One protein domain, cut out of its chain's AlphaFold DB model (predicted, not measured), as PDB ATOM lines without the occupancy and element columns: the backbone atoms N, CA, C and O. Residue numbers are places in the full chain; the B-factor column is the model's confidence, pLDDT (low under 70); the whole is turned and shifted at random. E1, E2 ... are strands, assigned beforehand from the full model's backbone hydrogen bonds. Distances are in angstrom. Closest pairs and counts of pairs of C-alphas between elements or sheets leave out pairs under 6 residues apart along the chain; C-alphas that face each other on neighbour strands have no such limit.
ATOM      1  N   PHE A  12     117.903 168.208 122.940       94.69
ATOM      2  CA  PHE A  12     116.778 167.309 122.678       94.69
ATOM      3  C   PHE A  12     117.142 165.864 123.036       94.69
ATOM      4  O   PHE A  12     118.318 165.516 123.127       94.69
ATOM      5  N   VAL A  13     116.135 165.010 123.197       96.94
ATOM      6  CA  VAL A  13     116.282 163.556 123.357       96.94
ATOM      7  C   VAL A  13     115.726 162.881 122.106       96.94
ATOM      8  O   VAL A  13     114.601 163.160 121.714       96.94
ATOM      9  N   ARG A  14     116.490 162.014 121.440       96.31
ATOM     10  CA  ARG A  14     116.000 161.245 120.281       96.31
ATOM     11  C   ARG A  14     115.052 160.124 120.711       96.31
ATOM     12  O   ARG A  14     114.991 159.758 121.881       96.31
ATOM     13  N   ALA A  15     114.363 159.514 119.748       95.62
ATOM     14  CA  ALA A  15     113.458 158.387 119.986       95.62
ATOM     15  C   ALA A  15     114.131 157.120 120.561       95.62
ATOM     16  O   ALA A  15     113.442 156.239 121.079       95.62
ATOM     17  N   ASP A  16     115.459 157.008 120.467       94.56
ATOM     18  CA  ASP A  16     116.281 155.969 121.110       94.56
ATOM     19  C   ASP A  16     116.769 156.366 122.521       94.56
ATOM     20  O   ASP A  16     117.445 155.599 123.199       94.56
ATOM     21  N   GLY A  17     116.423 157.573 122.970       95.56
ATOM     22  CA  GLY A  17     116.812 158.141 124.252       95.56
ATOM     23  C   GLY A  17     118.133 158.901 124.243       95.56
ATOM     24  O   GLY A  17     118.466 159.489 125.271       95.56
ATOM     25  N   SER A  18     118.879 158.935 123.134       95.75
ATOM     26  CA  SER A  18     120.158 159.650 123.069       95.75
ATOM     27  C   SER A  18     119.962 161.166 123.184       95.75
ATOM     28  O   SER A  18     119.123 161.765 122.505       95.75
ATOM     29  N   LEU A  19     120.743 161.805 124.054       95.75
ATOM     30  CA  LEU A  19     120.792 163.255 124.199       95.75
ATOM     31  C   LEU A  19     121.576 163.859 123.029       95.75
ATOM     32  O   LEU A  19     122.695 163.442 122.726       95.75
ATOM     33  N   GLY A  20     121.001 164.867 122.390       93.81
ATOM     34  CA  GLY A  20     121.636 165.627 121.326       93.81
ATOM     35  C   GLY A  20     121.415 167.120 121.495       93.81
ATOM     36  O   GLY A  20     120.658 167.571 122.355       93.81
ATOM     37  N   PHE A  21     122.085 167.891 120.648       90.88
ATOM     38  CA  PHE A  21     121.851 169.317 120.511       90.88
ATOM     39  C   PHE A  21     121.871 169.709 119.037       90.88
ATOM     40  O   PHE A  21     122.496 169.037 118.211       90.88
ATOM     41  N   THR A  22     121.121 170.748 118.683       88.44
ATOM     42  CA  THR A  22     121.075 171.231 117.303       88.44
ATOM     43  C   THR A  22     122.404 171.869 116.915       88.44
ATOM     44  O   THR A  22     123.082 172.470 117.746       88.44
ATOM     45  N   GLN A  23     122.770 171.757 115.636       83.50
ATOM     46  CA  GLN A  23     123.888 172.524 115.095       83.50
ATOM     47  C   GLN A  23     123.625 174.024 115.283       83.50
ATOM     48  O   GLN A  23     122.476 174.474 115.217       83.50
ATOM     49  N   ALA A  24     124.693 174.799 115.483       77.19
ATOM     50  CA  ALA A  24     124.609 176.253 115.490       77.19
ATOM     51  C   ALA A  24     123.832 176.766 114.267       77.19
ATOM     52  O   ALA A  24     123.988 176.258 113.156       77.19
ATOM     53  N   HIS A  25     122.976 177.764 114.491       72.50
ATOM     54  CA  HIS A  25     122.125 178.369 113.459       72.50
ATOM     55  C   HIS A  25     121.144 177.401 112.773       72.50
ATOM     56  O   HIS A  25     120.596 177.721 111.718       72.50
ATOM     57  N   SER A  26     120.876 176.237 113.373       79.62
ATOM     58  CA  SER A  26     119.915 175.263 112.864       79.62
ATOM     59  C   SER A  26     118.846 174.937 113.902       79.62
ATOM     60  O   SER A  26     119.136 174.612 115.053       79.62
ATOM     61  N   ALA A  27     117.591 174.978 113.459       78.56
ATOM     62  CA  ALA A  27     116.442 174.475 114.209       78.56
ATOM     63  C   ALA A  27     116.057 173.040 113.798       78.56
ATOM     64  O   ALA A  27     115.016 172.543 114.224       78.56
ATOM     65  N   ALA A  28     116.859 172.385 112.948       85.00
ATOM     66  CA  ALA A  28     116.573 171.035 112.481       85.00
ATOM     67  C   ALA A  28     116.679 170.034 113.639       85.00
ATOM     68  O   ALA A  28     117.725 169.912 114.280       85.00
ATOM     69  N   LEU A  29     115.589 169.312 113.879       88.12
ATOM     70  CA  LEU A  29     115.514 168.217 114.836       88.12
ATOM     71  C   LEU A  29     115.380 166.892 114.077       88.12
ATOM     72  O   LEU A  29     114.743 166.868 113.020       88.12
ATOM     73  N   PRO A  30     115.952 165.795 114.598       91.31
ATOM     74  CA  PRO A  30     115.619 164.461 114.120       91.31
ATOM     75  C   PRO A  30     114.117 164.190 114.249       91.31
ATOM     76  O   PRO A  30     113.451 164.742 115.130       91.31
ATOM     77  N   GLU A  31     113.607 163.311 113.391       92.88
ATOM     78  CA  GLU A  31     112.240 162.804 113.511       92.88
ATOM     79  C   GLU A  31     112.030 162.159 114.891       92.88
ATOM     80  O   GLU A  31     112.950 161.559 115.457       92.88
ATOM     81  N   ASP A  32     110.839 162.356 115.457       93.44
ATOM     82  CA  ASP A  32     110.433 161.854 116.775       93.44
ATOM     83  C   ASP A  32     111.331 162.275 117.955       93.44
ATOM     84  O   ASP A  32     111.319 161.655 119.022       93.44
ATOM     85  N   ALA A  33     112.121 163.342 117.797       94.44
ATOM     86  CA  ALA A  33     112.887 163.903 118.900       94.44
ATOM     87  C   ALA A  33     111.980 164.636 119.902       94.44
ATOM     88  O   ALA A  33     111.144 165.470 119.549       94.44
ATOM     89  N   TYR A  34     112.221 164.390 121.182       95.50
ATOM     90  CA  TYR A  34     111.580 165.064 122.294       95.50
ATOM     91  C   TYR A  34     112.376 166.307 122.699       95.50
ATOM     92  O   TYR A  34     113.563 166.240 123.022       95.50
ATOM     93  N   THR A  35     111.711 167.458 122.754       93.00
ATOM     94  CA  THR A  35     112.286 168.698 123.314       93.00
ATOM     95  C   THR A  35     111.829 168.981 124.746       93.00
ATOM     96  O   THR A  35     112.161 170.019 125.313       93.00
ATOM     97  N   SER A  36     111.029 168.084 125.313       92.19
ATOM     98  CA  SER A  36     110.421 168.155 126.642       92.19
ATOM     99  C   SER A  36     110.129 166.737 127.138       92.19
ATOM    100  O   SER A  36     109.990 165.854 126.290       92.19
ATOM    101  N   PRO A  37     109.972 166.533 128.453       95.06
ATOM    102  CA  PRO A  37     110.039 167.498 129.542       95.06
ATOM    103  C   PRO A  37     111.389 167.404 130.248       95.06
ATOM    104  O   PRO A  37     111.570 166.644 131.193       95.06
ATOM    105  N   PHE A  38     112.345 168.216 129.799       94.94
ATOM    106  CA  PHE A  38     113.508 168.501 130.627       94.94
ATOM    107  C   PHE A  38     113.051 169.265 131.870       94.94
ATOM    108  O   PHE A  38     112.418 170.316 131.738       94.94
ATOM    109  N   GLU A  39     113.394 168.776 133.057       95.94
ATOM    110  CA  GLU A  39     113.100 169.466 134.311       95.94
ATOM    111  C   GLU A  39     114.392 169.980 134.937       95.94
ATOM    112  O   GLU A  39     115.292 169.218 135.282       95.94
ATOM    113  N   TYR A  40     114.483 171.302 135.064       92.81
ATOM    114  CA  TYR A  40     115.623 172.001 135.641       92.81
ATOM    115  C   TYR A  40     115.277 172.473 137.050       92.81
ATOM    116  O   TYR A  40     114.331 173.237 137.243       92.81
ATOM    117  N   THR A  41     116.084 172.070 138.025       93.56
ATOM    118  CA  THR A  41     116.069 172.620 139.382       93.56
ATOM    119  C   THR A  41     117.401 173.314 139.615       93.56
ATOM    120  O   THR A  41     118.413 172.630 139.536       93.56
ATOM    121  N   PRO A  42     117.460 174.629 139.885       90.88
ATOM    122  CA  PRO A  42     118.719 175.326 140.137       90.88
ATOM    123  C   PRO A  42     119.318 174.957 141.499       90.88
ATOM    124  O   PRO A  42     118.595 174.637 142.443       90.88
ATOM    125  N   GLN A  43     120.634 175.112 141.645       89.69
ATOM    126  CA  GLN A  43     121.248 175.216 142.969       89.69
ATOM    127  C   GLN A  43     120.699 176.451 143.704       89.69
ATOM    128  O   GLN A  43     120.763 177.563 143.184       89.69
ATOM    129  N   THR A  44     120.204 176.265 144.928       86.00
ATOM    130  CA  THR A  44     119.599 177.340 145.740       86.00
ATOM    131  C   THR A  44     120.487 177.839 146.878       86.00
ATOM    132  O   THR A  44     120.249 178.925 147.403       86.00
ATOM    133  N   SER A  45     121.513 177.080 147.267       83.75
ATOM    134  CA  SER A  45     122.443 177.449 148.336       83.75
ATOM    135  C   SER A  45     123.834 176.862 148.104       83.75
ATOM    136  O   SER A  45     124.007 175.907 147.346       83.75
ATOM    137  N   GLU A  46     124.835 177.409 148.787       80.12
ATOM    138  CA  GLU A  46     126.174 176.821 148.847       80.12
ATOM    139  C   GLU A  46     126.115 175.401 149.447       80.12
ATOM    140  O   GLU A  46     125.288 175.122 150.319       80.12
ATOM    141  N   GLY A  47     126.935 174.482 148.931       81.12
ATOM    142  CA  GLY A  47     126.974 173.077 149.362       81.12
ATOM    143  C   GLY A  47     125.883 172.163 148.785       81.12
ATOM    144  O   GLY A  47     125.990 170.948 148.928       81.12
ATOM    145  N   ASN A  48     124.878 172.709 148.096       84.19
ATOM    146  CA  ASN A  48     123.889 171.933 147.345       84.19
ATOM    147  C   ASN A  48     124.169 172.008 145.841       84.19
ATOM    148  O   ASN A  48     124.814 172.937 145.368       84.19
ATOM    149  N   THR A  49     123.652 171.044 145.082       87.88
ATOM    150  CA  THR A  49     123.626 171.107 143.615       87.88
ATOM    151  C   THR A  49     122.186 171.021 143.150       87.88
ATOM    152  O   THR A  49     121.370 170.327 143.759       87.88
ATOM    153  N   GLY A  50     121.858 171.772 142.104       92.56
ATOM    154  CA  GLY A  50     120.605 171.569 141.402       92.56
ATOM    155  C   GLY A  50     120.673 170.329 140.513       92.56
ATOM    156  O   GLY A  50     121.713 169.676 140.407       92.56
ATOM    157  N   THR A  51     119.569 170.017 139.850       94.56
ATOM    158  CA  THR A  51     119.441 168.835 138.998       94.56
ATOM    159  C   THR A  51     118.868 169.192 137.635       94.56
ATOM    160  O   THR A  51     118.135 170.172 137.475       94.56
ATOM    161  N   LEU A  52     119.208 168.375 136.642       94.94
ATOM    162  CA  LEU A  52     118.500 168.307 135.371       94.94
ATOM    163  C   LEU A  52     118.043 166.862 135.159       94.94
ATOM    164  O   LEU A  52     118.869 165.944 135.177       94.94
ATOM    165  N   THR A  53     116.743 166.669 134.962       97.06
ATOM    166  CA  THR A  53     116.115 165.375 134.659       97.06
ATOM    167  C   THR A  53     115.329 165.444 133.355       97.06
ATOM    168  O   THR A  53     115.194 166.511 132.750       97.06
ATOM    169  N   PHE A  54     114.860 164.289 132.893       97.06
ATOM    170  CA  PHE A  54     113.941 164.176 131.771       97.06
ATOM    171  C   PHE A  54     112.837 163.171 132.117       97.06
ATOM    172  O   PHE A  54     113.153 162.020 132.444       97.06
ATOM    173  N   GLU A  55     111.568 163.594 132.061       96.75
ATOM    174  CA  GLU A  55     110.412 162.816 132.566       96.75
ATOM    175  C   GLU A  55     110.658 162.293 134.000       96.75
ATOM    176  O   GLU A  55     110.442 161.117 134.315       96.75
ATOM    177  N   GLY A  56     111.229 163.134 134.866       96.06
ATOM    178  CA  GLY A  56     111.532 162.820 136.262       96.06
ATOM    179  C   GLY A  56     112.641 161.785 136.471       96.06
ATOM    180  O   GLY A  56     112.879 161.370 137.608       96.06
ATOM    181  N   LYS A  57     113.334 161.346 135.412       96.38
ATOM    182  CA  LYS A  57     114.433 160.371 135.492       96.38
ATOM    183  C   LYS A  57     115.784 160.993 135.146       96.38
ATOM    184  O   LYS A  57     115.882 161.986 134.430       96.38
ATOM    185  N   SER A  58     116.841 160.381 135.680       95.50
ATOM    186  CA  SER A  58     118.232 160.762 135.425       95.50
ATOM    187  C   SER A  58     118.711 160.320 134.035       95.50
ATOM    188  O   SER A  58     117.933 159.858 133.195       95.50
ATOM    189  N   PHE A  59     120.013 160.440 133.798       96.88
ATOM    190  CA  PHE A  59     120.656 160.032 132.560       96.88
ATOM    191  C   PHE A  59     121.622 158.876 132.818       96.88
ATOM    192  O   PHE A  59     122.009 158.597 133.956       96.88
ATOM    193  N   SER A  60     122.022 158.214 131.744       96.81
ATOM    194  CA  SER A  60     123.122 157.257 131.752       96.81
ATOM    195  C   SER A  60     124.092 157.587 130.629       96.81
ATOM    196  O   SER A  60     123.688 158.091 129.583       96.81
ATOM    197  N   ALA A  61     125.368 157.315 130.857       96.69
ATOM    198  CA  ALA A  61     126.426 157.434 129.873       96.69
ATOM    199  C   ALA A  61     126.819 156.025 129.427       96.69
ATOM    200  O   ALA A  61     127.222 155.212 130.255       96.69
ATOM    201  N   CYS A  62     126.700 155.742 128.136       95.38
ATOM    202  CA  CYS A  62     127.050 154.450 127.552       95.38
ATOM    203  C   CYS A  62     128.228 154.638 126.591       95.38
ATOM    204  O   CYS A  62     128.213 155.625 125.847       95.38
ATOM    205  N   PRO A  63     129.231 153.748 126.587       94.56
ATOM    206  CA  PRO A  63     130.279 153.754 125.571       94.56
ATOM    207  C   PRO A  63     129.682 153.749 124.162       94.56
ATOM    208  O   PRO A  63     128.762 152.985 123.886       94.56
ATOM    209  N   ASP A  64     130.192 154.597 123.272       91.56
ATOM    210  CA  ASP A  64     129.750 154.645 121.868       91.56
ATOM    211  C   ASP A  64     130.659 153.838 120.922       91.56
ATOM    212  O   ASP A  64     130.576 153.977 119.706       91.56
ATOM    213  N   GLU A  65     131.545 153.015 121.497       89.19
ATOM    214  CA  GLU A  65     132.580 152.226 120.807       89.19
ATOM    215  C   GLU A  65     133.622 153.058 120.032       89.19
ATOM    216  O   GLU A  65     134.492 152.502 119.355       89.19
ATOM    217  N   THR A  66     133.603 154.387 120.163       93.12
ATOM    218  CA  THR A  66     134.579 155.285 119.549       93.12
ATOM    219  C   THR A  66     135.599 155.804 120.560       93.12
ATOM    220  O   THR A  66     135.406 155.792 121.781       93.12
ATOM    221  N   PHE A  67     136.732 156.270 120.036       94.31
ATOM    222  CA  PHE A  67     137.798 156.875 120.824       94.31
ATOM    223  C   PHE A  67     137.949 158.344 120.447       94.31
ATOM    224  O   PHE A  67     138.080 158.695 119.274       94.31
ATOM    225  N   GLY A  68     137.955 159.209 121.458       91.88
ATOM    226  CA  GLY A  68     138.159 160.637 121.274       91.88
ATOM    227  C   GLY A  68     139.621 160.973 120.954       91.88
ATOM    228  O   GLY A  68     140.492 160.102 120.991       91.88
ATOM    229  N   PRO A  69     139.947 162.261 120.737       92.00
ATOM    230  CA  PRO A  69     141.313 162.705 120.428       92.00
ATOM    231  C   PRO A  69     142.359 162.332 121.490       92.00
ATOM    232  O   PRO A  69     143.549 162.262 121.203       92.00
ATOM    233  N   SER A  70     141.917 162.090 122.727       93.25
ATOM    234  CA  SER A  70     142.750 161.638 123.845       93.25
ATOM    235  C   SER A  70     142.982 160.120 123.877       93.25
ATOM    236  O   SER A  70     143.611 159.630 124.814       93.25
ATOM    237  N   GLY A  71     142.450 159.366 122.909       93.62
ATOM    238  CA  GLY A  71     142.488 157.903 122.874       93.62
ATOM    239  C   GLY A  71     141.599 157.228 123.922       93.62
ATOM    240  O   GLY A  71     141.734 156.032 124.157       93.62
ATOM    241  N   ARG A  72     140.713 157.980 124.587       92.69
ATOM    242  CA  ARG A  72     139.765 157.455 125.579       92.69
ATOM    243  C   ARG A  72     138.409 157.190 124.942       92.69
ATOM    244  O   ARG A  72     138.008 157.927 124.043       92.69
ATOM    245  N   THR A  73     137.717 156.179 125.453       93.19
ATOM    246  CA  THR A  73     136.343 155.843 125.073       93.19
ATOM    247  C   THR A  73     135.435 157.058 125.213       93.19
ATOM    248  O   THR A  73     135.448 157.730 126.251       93.19
ATOM    249  N   VAL A  74     134.670 157.348 124.167       94.19
ATOM    250  CA  VAL A  74     133.624 158.369 124.188       94.19
ATOM    251  C   VAL A  74     132.341 157.745 124.722       94.19
ATOM    252  O   VAL A  74     132.081 156.555 124.559       94.19
ATOM    253  N   TYR A  75     131.565 158.558 125.432       95.19
ATOM    254  CA  TYR A  75     130.295 158.144 126.000       95.19
ATOM    255  C   TYR A  75     129.173 158.989 125.418       95.19
ATOM    256  O   TYR A  75     129.220 160.222 125.471       95.19
ATOM    257  N   GLN A  76     128.132 158.321 124.937       95.69
ATOM    258  CA  GLN A  76     126.875 158.943 124.559       95.69
ATOM    259  C   GLN A  76     125.950 158.986 125.779       95.69
ATOM    260  O   GLN A  76     125.791 158.007 126.510       95.69
ATOM    261  N   LEU A  77     125.326 160.141 126.002       96.69
ATOM    262  CA  LEU A  77     124.365 160.334 127.084       96.69
ATOM    263  C   LEU A  77     122.967 159.923 126.625       96.69
ATOM    264  O   LEU A  77     122.565 160.252 125.509       96.69
ATOM    265  N   PHE A  78     122.218 159.255 127.497       96.94
ATOM    266  CA  PHE A  78     120.853 158.807 127.246       96.94
ATOM    267  C   PHE A  78     119.921 159.170 128.408       96.94
ATOM    268  O   PHE A  78     120.275 158.989 129.572       96.94
ATOM    269  N   ALA A  79     118.710 159.640 128.113       97.31
ATOM    270  CA  ALA A  79     117.685 159.974 129.107       97.31
ATOM    271  C   ALA A  79     116.949 158.715 129.582       97.31
ATOM    272  O   ALA A  79     116.247 158.096 128.790       97.31
ATOM    273  N   ASN A  80     117.055 158.311 130.854       96.00
ATOM    274  CA  ASN A  80     116.563 157.010 131.366       96.00
ATOM    275  C   ASN A  80     115.049 156.768 131.222       96.00
ATOM    276  O   ASN A  80     114.578 155.650 131.430       96.00
ATOM    277  N   ALA A  81     114.275 157.790 130.869       96.44
ATOM    278  CA  ALA A  81     112.854 157.657 130.577       96.44
ATOM    279  C   ALA A  81     112.534 157.096 129.187       96.44
ATOM    280  O   ALA A  81     111.426 156.604 128.996       96.44
ATOM    281  N   VAL A  82     113.480 157.124 128.247       96.19
ATOM    282  CA  VAL A  82     113.247 156.717 126.856       96.19
ATOM    283  C   VAL A  82     114.048 155.457 126.538       96.19
ATOM    284  O   VAL A  82     115.279 155.478 126.596       96.19
ATOM    285  N   LYS A  83     113.335 154.367 126.227       92.06
ATOM    286  CA  LYS A  83     113.870 153.049 125.825       92.06
ATOM    287  C   LYS A  83     115.123 152.600 126.606       92.06
ATOM    288  O   LYS A  83     116.164 152.328 126.005       92.06
ATOM    289  N   PRO A  84     115.102 152.582 127.952       88.56
ATOM    290  CA  PRO A  84     116.253 152.120 128.729       88.56
ATOM    291  C   PRO A  84     116.660 150.672 128.414       88.56
ATOM    292  O   PRO A  84     117.832 150.335 128.532       88.56
ATOM    293  N   GLU A  85     115.719 149.835 127.982       88.56
ATOM    294  CA  GLU A  85     115.908 148.420 127.660       88.56
ATOM    295  C   GLU A  85     116.731 148.152 126.392       88.56
ATOM    296  O   GLU A  85     117.197 147.034 126.204       88.56
ATOM    297  N   THR A  86     116.922 149.147 125.522       85.69
ATOM    298  CA  THR A  86     117.661 148.981 124.258       85.69
ATOM    299  C   THR A  86     119.124 149.413 124.357       85.69
ATOM    300  O   THR A  86     119.772 149.609 123.330       85.69
ATOM    301  N   ARG A  87     119.634 149.648 125.569       85.00
ATOM    302  CA  ARG A  87     120.969 150.216 125.801       85.00
ATOM    303  C   ARG A  87     122.025 149.145 126.025       85.00
ATOM    304  O   ARG A  87     121.703 148.018 126.389       85.00
ATOM    305  N   ALA A  88     123.284 149.537 125.832       80.94
ATOM    306  CA  ALA A  88     124.434 148.714 126.184       80.94
ATOM    307  C   ALA A  88     124.419 148.347 127.681       80.94
ATOM    308  O   ALA A  88     123.912 149.096 128.518       80.94
ATOM    309  N   GLU A  89     124.968 147.185 128.027       82.75
ATOM    310  CA  GLU A  89     124.951 146.689 129.410       82.75
ATOM    311  C   GLU A  89     125.950 147.414 130.328       82.75
ATOM    312  O   GLU A  89     125.803 147.392 131.547       82.75
ATOM    313  N   ASP A  90     126.951 148.088 129.762       89.62
ATOM    314  CA  ASP A  90     128.046 148.755 130.473       89.62
ATOM    315  C   ASP A  90     127.819 150.261 130.695       89.62
ATOM    316  O   ASP A  90     128.744 151.009 131.022       89.62
ATOM    317  N   CYS A  91     126.573 150.723 130.567       94.44
ATOM    318  CA  CYS A  91     126.220 152.105 130.861       94.44
ATOM    319  C   CYS A  91     126.404 152.441 132.350       94.44
ATOM    320  O   CYS A  91     125.967 151.713 133.243       94.44
ATOM    321  N   ILE A  92     126.943 153.628 132.624       95.19
ATOM    322  CA  ILE A  92     127.056 154.184 133.976       95.19
ATOM    323  C   ILE A  92     125.974 155.237 134.217       95.19
ATOM    324  O   ILE A  92     125.674 156.054 133.346       95.19
ATOM    325  N   GLY A  93     125.379 155.240 135.410       95.44
ATOM    326  CA  GLY A  93     124.419 156.274 135.800       95.44
ATOM    327  C   GLY A  93     125.109 157.627 135.975       95.44
ATOM    328  O   GLY A  93     126.153 157.709 136.623       95.44
ATOM    329  N   VAL A  94     124.521 158.690 135.424       95.88
ATOM    330  CA  VAL A  94     125.052 160.055 135.534       95.88
ATOM    331  C   VAL A  94     123.967 161.055 135.923       95.88
ATOM    332  O   VAL A  94     122.792 160.930 135.571       95.88
ATOM    333  N   GLY A  95     124.380 162.073 136.671       93.62
ATOM    334  CA  GLY A  95     123.549 163.212 137.036       93.62
ATOM    335  C   GLY A  95     124.175 164.504 136.536       93.62
ATOM    336  O   GLY A  95     125.397 164.646 136.517       93.62
ATOM    337  N   PHE A  96     123.332 165.454 136.151       93.06
ATOM    338  CA  PHE A  96     123.763 166.812 135.853       93.06
ATOM    339  C   PHE A  96     123.581 167.676 137.093       93.06
ATOM    340  O   PHE A  96     122.455 167.867 137.555       93.06
ATOM    341  N   ALA A  97     124.687 168.211 137.601       91.81
ATOM    342  CA  ALA A  97     124.653 169.279 138.586       91.81
ATOM    343  C   ALA A  97     124.383 170.602 137.866       91.81
ATOM    344  O   ALA A  97     125.060 170.937 136.892       91.81
ATOM    345  N   THR A  98     123.403 171.358 138.343       90.19
ATOM    346  CA  THR A  98     123.077 172.670 137.781       90.19
ATOM    347  C   THR A  98     123.366 173.776 138.788       90.19
ATOM    348  O   THR A  98     123.280 173.583 140.003       90.19
ATOM    349  N   ALA A  99     123.688 174.955 138.265       85.19
ATOM    350  CA  ALA A  99     123.891 176.170 139.038       85.19
ATOM    351  C   ALA A  99     123.129 177.333 138.396       85.19
ATOM    352  O   ALA A  99     122.750 177.276 137.221       85.19
TER     353      ALA A  99
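Overview. This is residues 12 to 99 of the 110 residues of an uncharacterized protein of Cadophora sp. DSE1049 (UniProt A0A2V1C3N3). Little regular structure: two small three-stranded sheets are joined where E6 runs on into E7, with E1 near E5 and residues 23 to 28 sticking out. The 88 printed residues hold seven strands, E1 to E7, and no named helix: all strand, under half in named elements. Both sheets, E2 - E3 - E7 and E5 - E4 - E6, are antiparallel. The whole is only just compact, close to loose: radius of gyration of the C-alphas 14.3 A, spans 38 by 31 by 30 A.

Arrangement. Start at E1, residues 19 to 21, which pairs with no named strand. Next comes the hairpin of E2, residues 38 to 41, and E3, residues 50 to 54, with N 39 and O 53 2.9 A apart. E4, residues 59 to 67, bends by 59 degrees at residue 64; its hairpin partner is E5, residues 73 to 79, with N 60 and O 78 at 2.9 A. The closest C-alphas of E1 and E5, Leu 19 and Phe 78, are 5.4 A apart. E6, residues 92 to 94, neighbours E4, N 61 and O 92 at 2.8 A; E7, residues 96 to 98, neighbours E3, N 50 and O 98 at 3.1 A.

Along the chain. Find C-alpha 19, where E1 begins, at (120.792, 163.255, 124.199). E4 runs 21.0 A and E5 19.5 A; E7 ends at C-alpha 98, (123.077, 172.670, 137.781).

Size, cuts and confidence. The printed part has no cut; links E1 to E2 and E5 to E6 are long. No printed residue is under 70 in pLDDT.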